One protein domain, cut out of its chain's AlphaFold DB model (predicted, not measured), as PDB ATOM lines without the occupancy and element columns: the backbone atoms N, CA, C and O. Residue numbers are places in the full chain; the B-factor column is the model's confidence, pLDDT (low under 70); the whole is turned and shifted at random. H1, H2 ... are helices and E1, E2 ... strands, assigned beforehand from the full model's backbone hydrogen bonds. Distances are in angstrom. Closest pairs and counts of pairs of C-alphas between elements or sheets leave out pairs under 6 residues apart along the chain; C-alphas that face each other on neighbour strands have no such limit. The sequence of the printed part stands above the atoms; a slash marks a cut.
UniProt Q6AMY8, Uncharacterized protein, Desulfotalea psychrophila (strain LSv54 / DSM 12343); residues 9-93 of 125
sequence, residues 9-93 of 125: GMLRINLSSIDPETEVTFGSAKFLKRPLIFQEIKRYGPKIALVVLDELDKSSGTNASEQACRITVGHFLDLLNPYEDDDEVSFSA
ATOM      1  N   GLY A   9      32.598  15.490  91.029       91.38
ATOM      2  CA  GLY A   9      33.149  14.151  90.799       91.38
ATOM      3  C   GLY A   9      32.130  13.195  90.169       91.38
ATOM      4  O   GLY A   9      32.436  12.507  89.194       91.38
ATOM      5  N   MET A  10      30.880  13.207  90.649       89.25
ATOM      6  CA  MET A  10      29.798  12.418  90.041       89.25
ATOM      7  C   MET A  10      29.537  12.840  88.592       89.25
ATOM      8  O   MET A  10      29.323  11.991  87.727       89.25
ATOM      9  N   LEU A  11      29.555  14.146  88.318       88.44
ATOM     10  CA  LEU A  11      29.317  14.675  86.980       88.44
ATOM     11  C   LEU A  11      30.457  14.305  86.020       88.44
ATOM     12  O   LEU A  11      30.180  13.827  84.922       88.44
ATOM     13  N   ARG A  12      31.716  14.423  86.458       92.12
ATOM     14  CA  ARG A  12      32.899  13.988  85.698       92.12
ATOM     15  C   ARG A  12      32.831  12.507  85.348       92.12
ATOM     16  O   ARG A  12      33.038  12.155  84.193       92.12
ATOM     17  N   ILE A  13      32.491  11.647  86.310       89.75
ATOM     18  CA  ILE A  13      32.343  10.201  86.080       89.75
ATOM     19  C   ILE A  13      31.240   9.912  85.055       89.75
ATOM     20  O   ILE A  13      31.426   9.085  84.169       89.75
ATOM     21  N   ASN A  14      30.098  10.594  85.154       86.06
ATOM     22  CA  ASN A  14      28.995  10.385  84.216       86.06
ATOM     23  C   ASN A  14      29.360  10.826  82.790       86.06
ATOM     24  O   ASN A  14      28.982  10.164  81.825       86.06
ATOM     25  N   LEU A  15      30.089  11.934  82.660       88.38
ATOM     26  CA  LEU A  15      30.439  12.528  81.373       88.38
ATOM     27  C   LEU A  15      31.695  11.921  80.733       88.38
ATOM     28  O   LEU A  15      31.807  11.948  79.515       88.38
ATOM     29  N   SER A  16      32.613  11.330  81.505       86.19
ATOM     30  CA  SER A  16      33.886  10.790  80.990       86.19
ATOM     31  C   SER A  16      33.730   9.606  80.033       86.19
ATOM     32  O   SER A  16      34.656   9.283  79.295       86.19
ATOM     33  N   SER A  17      32.566   8.952  80.045       86.19
ATOM     34  CA  SER A  17      32.226   7.860  79.125       86.19
ATOM     35  C   SER A  17      31.586   8.326  77.811       86.19
ATOM     36  O   SER A  17      31.342   7.504  76.927       86.19
ATOM     37  N   ILE A  18      31.295   9.622  77.686       90.44
ATOM     38  CA  ILE A  18      30.674  10.233  76.511       90.44
ATOM     39  C   ILE A  18      31.778  10.817  75.622       90.44
ATOM     40  O   ILE A  18      32.780  11.321  76.127       90.44
ATOM     41  N   ASP A  19      31.602  10.744  74.300       92.44
ATOM     42  CA  ASP A  19      32.529  11.355  73.341       92.44
ATOM     43  C   ASP A  19      32.686  12.860  73.655       92.44
ATOM     44  O   ASP A  19      31.664  13.553  73.744       92.44
ATOM     45  N   PRO A  20      33.920  13.374  73.847       92.19
ATOM     46  CA  PRO A  20      34.165  14.768  74.208       92.19
ATOM     47  C   PRO A  20      33.624  15.777  73.191       92.19
ATOM     48  O   PRO A  20      33.336  16.901  73.597       92.19
ATOM     49  N   GLU A  21      33.426  15.398  71.926       93.56
ATOM     50  CA  GLU A  21      32.831  16.258  70.890       93.56
ATOM     51  C   GLU A  21      31.294  16.269  70.934       93.56
ATOM     52  O   GLU A  21      30.646  17.024  70.209       93.56
ATOM     53  N   THR A  22      30.677  15.455  71.798       90.19
ATOM     54  CA  THR A  22      29.218  15.429  71.967       90.19
ATOM     55  C   THR A  22      28.733  16.759  72.523       90.19
ATOM     56  O   THR A  22      29.198  17.215  73.568       90.19
ATOM     57  N   GLU A  23      27.752  17.366  71.862       89.19
ATOM     58  CA  GLU A  23      27.128  18.597  72.335       89.19
ATOM     59  C   GLU A  23      26.243  18.355  73.570       89.19
ATOM     60  O   GLU A  23      25.478  17.390  73.648       89.19
ATOM     61  N   VAL A  24      26.315  19.272  74.534       85.12
ATOM     62  CA  VAL A  24      25.495  19.292  75.746       85.12
ATOM     63  C   VAL A  24      24.364  20.298  75.567       85.12
ATOM     64  O   VAL A  24      24.591  21.471  75.275       85.12
ATOM     65  N   THR A  25      23.134  19.848  75.807       79.06
ATOM     66  CA  THR A  25      21.935  20.694  75.778       79.06
ATOM     67  C   THR A  25      21.294  20.775  77.155       79.06
ATOM     68  O   THR A  25      21.120  19.747  77.820       79.06
ATOM     69  N   PHE A  26      20.858  21.968  77.558       78.94
ATOM     70  CA  PHE A  26      20.177  22.186  78.832       78.94
ATOM     71  C   PHE A  26      18.689  22.471  78.600       78.94
ATOM     72  O   PHE A  26      18.303  23.348  77.827       78.94
ATOM     73  N   GLY A  27      17.827  21.709  79.278       71.44
ATOM     74  CA  GLY A  27      16.376  21.865  79.202       71.44
ATOM     75  C   GLY A  27      15.781  22.293  80.540       71.44
ATOM     76  O   GLY A  27      16.168  21.777  81.588       71.44
ATOM     77  N   SER A  28      14.788  23.184  80.511       66.62
ATOM     78  CA  SER A  28      13.976  23.512  81.686       66.62
ATOM     79  C   SER A  28      12.580  22.912  81.584       66.62
ATOM     80  O   SER A  28      11.901  23.034  80.571       66.62
ATOM     81  N   ALA A  29      12.119  22.304  82.679       57.78
ATOM     82  CA  ALA A  29      10.735  21.852  82.812       57.78
ATOM     83  C   ALA A  29       9.761  22.989  83.183       57.78
ATOM     84  O   ALA A  29       8.552  22.815  83.046       57.78
ATOM     85  N   LYS A  30      10.267  24.124  83.692       53.03
ATOM     86  CA  LYS A  30       9.454  25.280  84.116       53.03
ATOM     87  C   LYS A  30       9.364  26.366  83.047       53.03
ATOM     88  O   LYS A  30       8.332  27.024  82.955       53.03
ATOM     89  N   PHE A  31      10.415  26.548  82.249       51.50
ATOM     90  CA  PHE A  31      10.444  27.554  81.192       51.50
ATOM     91  C   PHE A  31       9.867  26.943  79.913       51.50
ATOM     92  O   PHE A  31      10.277  25.879  79.456       51.50
ATOM     93  N   LEU A  32       8.816  27.572  79.392       50.00
ATOM     94  CA  LEU A  32       8.010  27.102  78.268       50.00
ATOM     95  C   LEU A  32       8.872  26.869  77.015       50.00
ATOM     96  O   LEU A  32       9.087  27.794  76.242       50.00
ATOM     97  N   LYS A  33       9.305  25.624  76.776       53.44
ATOM     98  CA  LYS A  33       9.854  25.122  75.494       53.44
ATOM     99  C   LYS A  33      11.078  25.861  74.927       53.44
ATOM    100  O   LYS A  33      11.446  25.591  73.784       53.44
ATOM    101  N   ARG A  34      11.694  26.785  75.664       60.28
ATOM    102  CA  ARG A  34      12.880  27.507  75.199       60.28
ATOM    103  C   ARG A  34      14.133  26.758  75.649       60.28
ATOM    104  O   ARG A  34      14.204  26.364  76.813       60.28
ATOM    105  N   PRO A  35      15.080  26.506  74.737       67.75
ATOM    106  CA  PRO A  35      16.345  25.902  75.109       67.75
ATOM    107  C   PRO A  35      17.145  26.857  75.996       67.75
ATOM    108  O   PRO A  35      17.149  28.067  75.757       67.75
ATOM    109  N   LEU A  36      17.801  26.295  77.010       78.12
ATOM    110  CA  LEU A  36      18.742  27.029  77.841       78.12
ATOM    111  C   LEU A  36      20.138  26.904  77.239       78.12
ATOM    112  O   LEU A  36      20.585  25.798  76.924       78.12
ATOM    113  N   ILE A  37      20.818  28.033  77.106       83.62
ATOM    114  CA  ILE A  37      22.201  28.092  76.642       83.62
ATOM    115  C   ILE A  37      23.144  28.161  77.832       83.62
ATOM    116  O   ILE A  37      22.828  28.750  78.864       83.62
ATOM    117  N   PHE A  38      24.305  27.537  77.686       86.62
ATOM    118  CA  PHE A  38      25.358  27.627  78.680       86.62
ATOM    119  C   PHE A  38      26.066  28.979  78.579       86.62
ATOM    120  O   PHE A  38      26.439  29.393  77.483       86.62
ATOM    121  N   GLN A  39      26.278  29.633  79.719       85.62
ATOM    122  CA  GLN A  39      27.060  30.867  79.802       85.62
ATOM    123  C   GLN A  39      28.431  30.598  80.422       85.62
ATOM    124  O   GLN A  39      29.462  30.805  79.788       85.62
ATOM    125  N   GLU A  40      28.449  30.119  81.667       88.31
ATOM    126  CA  GLU A  40      29.680  29.910  82.432       88.31
ATOM    127  C   GLU A  40      29.478  28.934  83.602       88.31
ATOM    128  O   GLU A  40      28.351  28.614  83.989       88.31
ATOM    129  N   ILE A  41      30.587  28.498  84.211       90.62
ATOM    130  CA  ILE A  41      30.591  27.888  85.548       90.62
ATOM    131  C   ILE A  41      31.331  28.828  86.490       90.62
ATOM    132  O   ILE A  41      32.516  29.101  86.285       90.62
ATOM    133  N   LYS A  42      30.668  29.272  87.558       89.94
ATOM    134  CA  LYS A  42      31.280  30.127  88.582       89.94
ATOM    135  C   LYS A  42      31.206  29.513  89.972       89.94
ATOM    136  O   LYS A  42      30.290  28.763  90.305       89.94
ATOM    137  N   ARG A  43      32.167  29.886  90.817       88.94
ATOM    138  CA  ARG A  43      32.181  29.528  92.237       88.94
ATOM    139  C   ARG A  43      31.078  30.298  92.967       88.94
ATOM    140  O   ARG A  43      31.088  31.528  92.967       88.94
ATOM    141  N   TYR A  44      30.162  29.588  93.617       82.50
ATOM    142  CA  TYR A  44      29.120  30.180  94.456       82.50
ATOM    143  C   TYR A  44      29.299  29.732  95.910       82.50
ATOM    144  O   TYR A  44      29.024  28.598  96.286       82.50
ATOM    145  N   GLY A  45      29.817  30.617  96.758       82.44
ATOM    146  CA  GLY A  45      30.209  30.221  98.111       82.44
ATOM    147  C   GLY A  45      31.372  29.210  98.120       82.44
ATOM    148  O   GLY A  45      32.113  29.106  97.142       82.44
ATOM    149  N   PRO A  46      31.587  28.488  99.233       84.12
ATOM    150  CA  PRO A  46      32.814  27.717  99.427       84.12
ATOM    151  C   PRO A  46      32.860  26.391  98.660       84.12
ATOM    152  O   PRO A  46      33.956  25.922  98.381       84.12
ATOM    153  N   LYS A  47      31.705  25.785  98.349       88.00
ATOM    154  CA  LYS A  47      31.620  24.400  97.852       88.00
ATOM    155  C   LYS A  47      30.621  24.186  96.711       88.00
ATOM    156  O   LYS A  47      30.103  23.088  96.557       88.00
ATOM    157  N   ILE A  48      30.267  25.233  95.964       87.44
ATOM    158  CA  ILE A  48      29.286  25.104  94.877       87.44
ATOM    159  C   ILE A  48      29.901  25.572  93.560       87.44
ATOM    160  O   ILE A  48      30.341  26.719  93.430       87.44
ATOM    161  N   ALA A  49      29.897  24.672  92.581       89.06
ATOM    162  CA  ALA A  49      30.075  24.957  91.168       89.06
ATOM    163  C   ALA A  49      28.702  25.309  90.576       89.06
ATOM    164  O   ALA A  49      27.847  24.441  90.379       89.06
ATOM    165  N   LEU A  50      28.458  26.597  90.340       87.69
ATOM    166  CA  LEU A  50      27.197  27.078  89.792       87.69
ATOM    167  C   LEU A  50      27.295  27.178  88.270       87.69
ATOM    168  O   LEU A  50      27.995  28.042  87.744       87.69
ATOM    169  N   VAL A  51      26.565  26.311  87.577       88.88
ATOM    170  CA  VAL A  51      26.374  26.349  86.125       88.88
ATOM    171  C   VAL A  51      25.333  27.416  85.810       88.88
ATOM    172  O   VAL A  51      24.157  27.275  86.161       88.88
ATOM    173  N   VAL A  52      25.767  28.494  85.170       85.06
ATOM    174  CA  VAL A  52      24.907  29.606  84.770       85.06
ATOM    175  C   VAL A  52      24.384  29.333  83.368       85.06
ATOM    176  O   VAL A  52      25.151  29.132  82.423       85.06
ATOM    177  N   LEU A  53      23.065  29.314  83.260       84.25
ATOM    178  CA  LEU A  53      22.325  29.117  82.030       84.25
ATOM    179  C   LEU A  53      21.520  30.376  81.714       84.25
ATOM    180  O   LEU A  53      21.107  31.093  82.625       84.25
ATOM    181  N   ASP A  54      21.264  30.614  80.435       78.62
ATOM    182  CA  ASP A  54      20.454  31.739  79.969       78.62
ATOM    183  C   ASP A  54      19.393  31.278  78.966       78.62
ATOM    184  O   ASP A  54      19.508  30.207  78.360       78.62
ATOM    185  N   GLU A  55      18.348  32.075  78.784       75.12
ATOM    186  CA  GLU A  55      17.371  31.860  77.722       75.12
ATOM    187  C   GLU A  55      17.818  32.569  76.442       75.12
ATOM    188  O   GLU A  55      18.206  33.735  76.451       75.12
ATOM    189  N   LEU A  56      17.679  31.895  75.299       68.62
ATOM    190  CA  LEU A  56      17.780  32.557  73.999       68.62
ATOM    191  C   LEU A  56      16.613  33.526  73.815       68.62
ATOM    192  O   LEU A  56      15.546  33.161  73.304       68.62
ATOM    193  N   ASP A  57      16.804  34.774  74.233       61.22
ATOM    194  CA  ASP A  57      15.812  35.812  74.018       61.22
ATOM    195  C   ASP A  57      16.063  36.505  72.676       61.22
ATOM    196  O   ASP A  57      17.073  37.182  72.467       61.22
ATOM    197  N   LYS A  58      15.108  36.350  71.747       51.12
ATOM    198  CA  LYS A  58      15.153  36.949  70.396       51.12
ATOM    199  C   LYS A  58      15.275  38.482  70.421       51.12
ATOM    200  O   LYS A  58      15.605  39.086  69.406       51.12
ATOM    201  N   SER A  59      15.002  39.102  71.568       49.31
ATOM    202  CA  SER A  59      15.107  40.540  71.833       49.31
ATOM    203  C   SER A  59      16.550  41.034  71.964       49.31
ATOM    204  O   SER A  59      16.798  42.223  71.784       49.31
ATOM    205  N   SER A  60      17.497  40.151  72.295       49.56
ATOM    206  CA  SER A  60      18.872  40.518  72.671       49.56
ATOM    207  C   SER A  60      19.801  40.806  71.481       49.56
ATOM    208  O   SER A  60      20.986  41.072  71.663       49.56
ATOM    209  N   GLY A  61      19.285  40.775  70.247       47.19
ATOM    210  CA  GLY A  61      20.051  41.100  69.037       47.19
ATOM    211  C   GLY A  61      21.095  40.050  68.636       47.19
ATOM    212  O   GLY A  61      21.754  40.207  67.610       47.19
ATOM    213  N   THR A  62      21.226  38.959  69.394       51.41
ATOM    214  CA  THR A  62      22.009  37.794  68.988       51.41
ATOM    215  C   THR A  62      21.163  36.926  68.058       51.41
ATOM    216  O   THR A  62      20.221  36.255  68.462       51.41
ATOM    217  N   ASN A  63      21.516  36.910  66.772       52.91
ATOM    218  CA  ASN A  63      20.972  35.952  65.798       52.91
ATOM    219  C   ASN A  63      21.549  34.533  65.990       52.91
ATOM    220  O   ASN A  63      21.557  33.739  65.049       52.91
ATOM    221  N   ALA A  64      22.096  34.227  67.168       57.75
ATOM    222  CA  ALA A  64      22.696  32.935  67.442       57.75
ATOM    223  C   ALA A  64      21.586  31.881  67.545       57.75
ATOM    224  O   ALA A  64      20.596  32.064  68.255       57.75
ATOM    225  N   SER A  65      21.723  30.791  66.794       67.25
ATOM    226  CA  SER A  65      20.891  29.611  67.001       67.25
ATOM    227  C   SER A  65      21.297  28.928  68.307       67.25
ATOM    228  O   SER A  65      22.437  29.040  68.745       67.25
ATOM    229  N   GLU A  66      20.380  28.174  68.911       68.62
ATOM    230  CA  GLU A  66      20.676  27.316  70.067       68.62
ATOM    231  C   GLU A  66      21.896  26.429  69.837       68.62
ATOM    232  O   GLU A  66      22.775  26.375  70.690       68.62
ATOM    233  N   GLN A  67      22.002  25.856  68.641       67.56
ATOM    234  CA  GLN A  67      23.147  25.066  68.215       67.56
ATOM    235  C   GLN A  67      24.471  25.844  68.268       67.56
ATOM    236  O   GLN A  67      25.477  25.300  68.705       67.56
ATOM    237  N   ALA A  68      24.480  27.128  67.896       69.75
ATOM    238  CA  ALA A  68      25.683  27.961  67.950       69.75
ATOM    239  C   ALA A  68      26.144  28.280  69.385       69.75
ATOM    240  O   ALA A  68      27.266  28.745  69.576       69.75
ATOM    241  N   CYS A  69      25.288  28.049  70.383       74.75
ATOM    242  CA  CYS A  69      25.567  28.289  71.798       74.75
ATOM    243  C   CYS A  69      25.757  26.991  72.601       74.75
ATOM    244  O   CYS A  69      25.872  27.043  73.829       74.75
ATOM    245  N   ARG A  70      25.763  25.825  71.941       83.75
ATOM    246  CA  ARG A  70      26.041  24.548  72.600       83.75
ATOM    247  C   ARG A  70      27.513  24.471  72.988       83.75
ATOM    248  O   ARG A  70      28.397  24.912  72.256       83.75
ATOM    249  N   ILE A  71      27.767  23.874  74.144       89.06
ATOM    250  CA  ILE A  71      29.112  23.467  74.554       89.06
ATOM    251  C   ILE A  71      29.265  21.967  74.350       89.06
ATOM    252  O   ILE A  71      28.280  21.232  74.385       89.06
ATOM    253  N   THR A  72      30.494  21.503  74.170       93.50
ATOM    254  CA  THR A  72      30.783  20.072  74.100       93.50
ATOM    255  C   THR A  72      31.017  19.488  75.491       93.50
ATOM    256  O   THR A  72      31.300  20.214  76.451       93.50
ATOM    257  N   VAL A  73      30.916  18.163  75.616       92.50
ATOM    258  CA  VAL A  73      31.250  17.436  76.848       92.50
ATOM    259  C   VAL A  73      32.689  17.722  77.278       92.50
ATOM    260  O   VAL A  73      32.919  17.988  78.456       92.50
ATOM    261  N   GLY A  74      33.639  17.720  76.338       93.75
ATOM    262  CA  GLY A  74      35.046  18.024  76.605       93.75
ATOM    263  C   GLY A  74      35.224  19.423  77.189       93.75
ATOM    264  O   GLY A  74      35.782  19.571  78.273       93.75
ATOM    265  N   HIS A  75      34.635  20.437  76.546       94.00
ATOM    266  CA  HIS A  75      34.697  21.811  77.047       94.00
ATOM    267  C   HIS A  75      34.046  21.945  78.432       94.00
ATOM    268  O   HIS A  75      34.579  22.619  79.313       94.00
ATOM    269  N   PHE A  76      32.917  21.273  78.665       93.44
ATOM    270  CA  PHE A  76      32.256  21.310  79.966       93.44
ATOM    271  C   PHE A  76      33.108  20.672  81.074       93.44
ATOM    272  O   PHE A  76      33.187  21.210  82.180       93.44
ATOM    273  N   LEU A  77      33.783  19.557  80.780       93.44
ATOM    274  CA  LEU A  77      34.720  18.905  81.699       93.44
ATOM    275  C   LEU A  77      35.938  19.786  82.001       93.44
ATOM    276  O   LEU A  77      36.333  19.883  83.165       93.44
ATOM    277  N   ASP A  78      36.481  20.475  80.996       95.06
ATOM    278  CA  ASP A  78      37.591  21.416  81.172       95.06
ATOM    279  C   ASP A  78      37.206  22.575  82.100       95.06
ATOM    280  O   ASP A  78      37.965  22.935  83.003       95.06
ATOM    281  N   LEU A  79      35.993  23.117  81.948       94.44
ATOM    282  CA  LEU A  79      35.468  24.175  82.819       94.44
ATOM    283  C   LEU A  79      35.212  23.697  84.252       94.44
ATOM    284  O   LEU A  79      35.262  24.500  85.186       94.44
ATOM    285  N   LEU A  80      34.963  22.402  84.448       93.62
ATOM    286  CA  LEU A  80      34.844  21.799  85.772       93.62
ATOM    287  C   LEU A  80      36.204  21.524  86.415       93.62
ATOM    288  O   LEU A  80      36.244  21.352  87.628       93.62
ATOM    289  N   ASN A  81      37.308  21.466  85.664       94.38
ATOM    290  CA  ASN A  81      38.641  21.110  86.174       94.38
ATOM    291  C   ASN A  81      39.107  21.921  87.412       94.38
ATOM    292  O   ASN A  81      39.692  21.327  88.312       94.38
ATOM    293  N   PRO A  82      38.802  23.230  87.549       94.25
ATOM    294  CA  PRO A  82      39.179  24.017  88.733       94.25
ATOM    295  C   PRO A  82      38.400  23.698  90.024       94.25
ATOM    296  O   PRO A  82      38.633  24.344  91.048       94.25
ATOM    297  N   TYR A  83      37.421  22.793  89.975       95.12
ATOM    298  CA  TYR A  83      36.556  22.438  91.100       95.12
ATOM    299  C   TYR A  83      36.959  21.085  91.708       95.12
ATOM    300  O   TYR A  83      37.473  20.202  91.013       95.12
ATOM    301  N   GLU A  84      36.719  20.927  93.004       96.00
ATOM    302  CA  GLU A  84      36.999  19.703  93.755       96.00
ATOM    303  C   GLU A  84      35.875  18.684  93.551       96.00
ATOM    304  O   GLU A  84      34.722  19.045  93.323       96.00
ATOM    305  N   ASP A  85      36.179  17.390  93.654       94.88
ATOM    306  CA  ASP A  85      35.189  16.333  93.395       94.88
ATOM    307  C   ASP A  85      34.009  16.330  94.386       94.88
ATOM    308  O   ASP A  85      32.934  15.814  94.049       94.88
ATOM    309  N   ASP A  86      34.200  16.891  95.586       94.06
ATOM    310  CA  ASP A  86      33.173  17.047  96.622       94.06
ATOM    311  C   ASP A  86      32.389  18.366  96.523       94.06
ATOM    312  O   ASP A  86      31.437  18.549  97.284       94.06
ATOM    313  N   ASP A  87      32.737  19.254  95.586       91.62
ATOM    314  CA  ASP A  87      31.941  20.447  95.304       91.62
ATOM    315  C   ASP A  87      30.568  20.045  94.754       91.62
ATOM    316  O   ASP A  87      30.443  19.198  93.864       91.62
ATOM    317  N   GLU A  88      29.514  20.683  95.257       90.06
ATOM    318  CA  GLU A  88      28.156  20.518  94.752       90.06
ATOM    319  C   GLU A  88      27.990  21.237  93.411       90.06
ATOM    320  O   GLU A  88      28.439  22.368  93.225       90.06
ATOM    321  N   VAL A  89      27.291  20.605  92.474       86.06
ATOM    322  CA  VAL A  89      26.893  21.217  91.207       86.06
ATOM    323  C   VAL A  89      25.462  21.707  91.329       86.06
ATOM    324  O   VAL A  89      24.535  20.937  91.602       86.06
ATOM    325  N   SER A  90      25.277  22.991  91.062       83.94
ATOM    326  CA  SER A  90      23.965  23.622  90.997       83.94
ATOM    327  C   SER A  90      23.792  24.343  89.669       83.94
ATOM    328  O   SER A  90      24.766  24.727  89.029       83.94
ATOM    329  N   PHE A  91      22.544  24.561  89.263       81.69
ATOM    330  CA  PHE A  91      22.202  25.278  88.036       81.69
ATOM    331  C   PHE A  91      21.462  26.563  88.392       81.69
ATOM    332  O   PHE A  91      20.615  26.535  89.281       81.69
ATOM    333  N   SER A  92      21.743  27.665  87.704       74.62
ATOM    334  CA  SER A  92      20.941  28.890  87.777       74.62
ATOM    335  C   SER A  92      20.491  29.296  86.382       74.62
ATOM    336  O   SER A  92      21.278  29.208  85.444       74.62
ATOM    337  N   ALA A  93      19.240  29.740  86.263       66.94
ATOM    338  CA  ALA A  93      18.713  30.398  85.065       66.94
ATOM    339  C   ALA A  93      18.493  31.908  85.281       66.94
ATOM    340  O   ALA A  93      17.956  32.585  84.412       66.94
TER     341      ALA A  93
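AT A GLANCE: This is residues 9 to 93 of the 125 residues of an uncharacterized protein of Desulfotalea psychrophila (strain LSv54 / DSM 12343) (UniProt Q6AMY8). A small three-stranded sheet, with E2 in its middle, has two short helices, H1 and H3, side by side near the end where E1 finishes and E2 starts; the tiny helix H2 sits by the other end, near the start of E1. A long stretch with no named element, residues 16 to 35, joins H1 to E1, and residues 58 to 63, in the link from E2 to H2, stick out from the body. The 85 printed residues hold three named helices and three named strands, in the order H1 E1 E2 H2 H3 E3, with under half of the residues in named elements. The class is mixed, helices and strands, and the sheet, in the order E1 E2 E3, is mixed too. The whole is compact, with a radius of gyration of the C-alphas of 13.5 A and spans of 38 by 30 by 22 A.

IN THESE COORDINATES: H1, residues 9 to 15, measures 9.9 A and begins at C-alpha 9 (33.149, 14.151, 90.799). E1, residues 36 to 43, measures 19.9 A and bends by 58 degrees at residue 39. E2, residues 48 to 55, measures 22.0 A from C-alpha 48 (29.286, 25.104, 94.877). H2, residues 66 to 69, measures 5.3 A. H3, residues 73 to 80, measures 10.6 A. E3, residues 88 to 92, measures 13.1 A and ends at C-alpha 92 (20.941, 28.890, 87.777).

HOW THE PARTS SIT: E1 and E2 form a hairpin, antiparallel at 154 degrees, with N 39 and O 52 within hydrogen-bond range at 3.0 A. E2 and E3 are parallel at 21 degrees, with N 51 and O 90 within range at 2.8 A. E2, H2, H3 and E3 make a strand-helix-strand unit, two parallel neighbour strands with helices between them, and its crossover is right-handed. H3 only grazes the sheet with residues 76 to 80; its closest C-alphas to E1 are those of Leu 79 and Ile 41, 6.7 A apart. H1 and H3 only just touch, with 3 pairs of C-alphas within 8 A, the closest being Arg 12 and Leu 77 at 6.6 A, at a shallow tilt of 15 degrees, opposite ways. H1 only grazes the sheet with residues 9 to 11. H2 also only grazes it; the C-alphas of Cys 69 and Ile 37, its closest to E1, are 5.9 A apart. H2 is apart from H1 and H3. Residues 23 to 24 pair with residues 71 to 72, antiparallel. Every O i to N i+4 pair is within hydrogen-bond range in H1 and H3; H2 is too short for one.

THE WHOLE: The two C-alphas farthest apart, those of Gly 61 and Asp 86, are 38.9 A apart. The printed part has no cut, and the link from H1 to E1, 20 residues, is long. Mean pLDDT of the printed part is 80.3; residues 28 to 35, 56 to 68 and 93 are under 70.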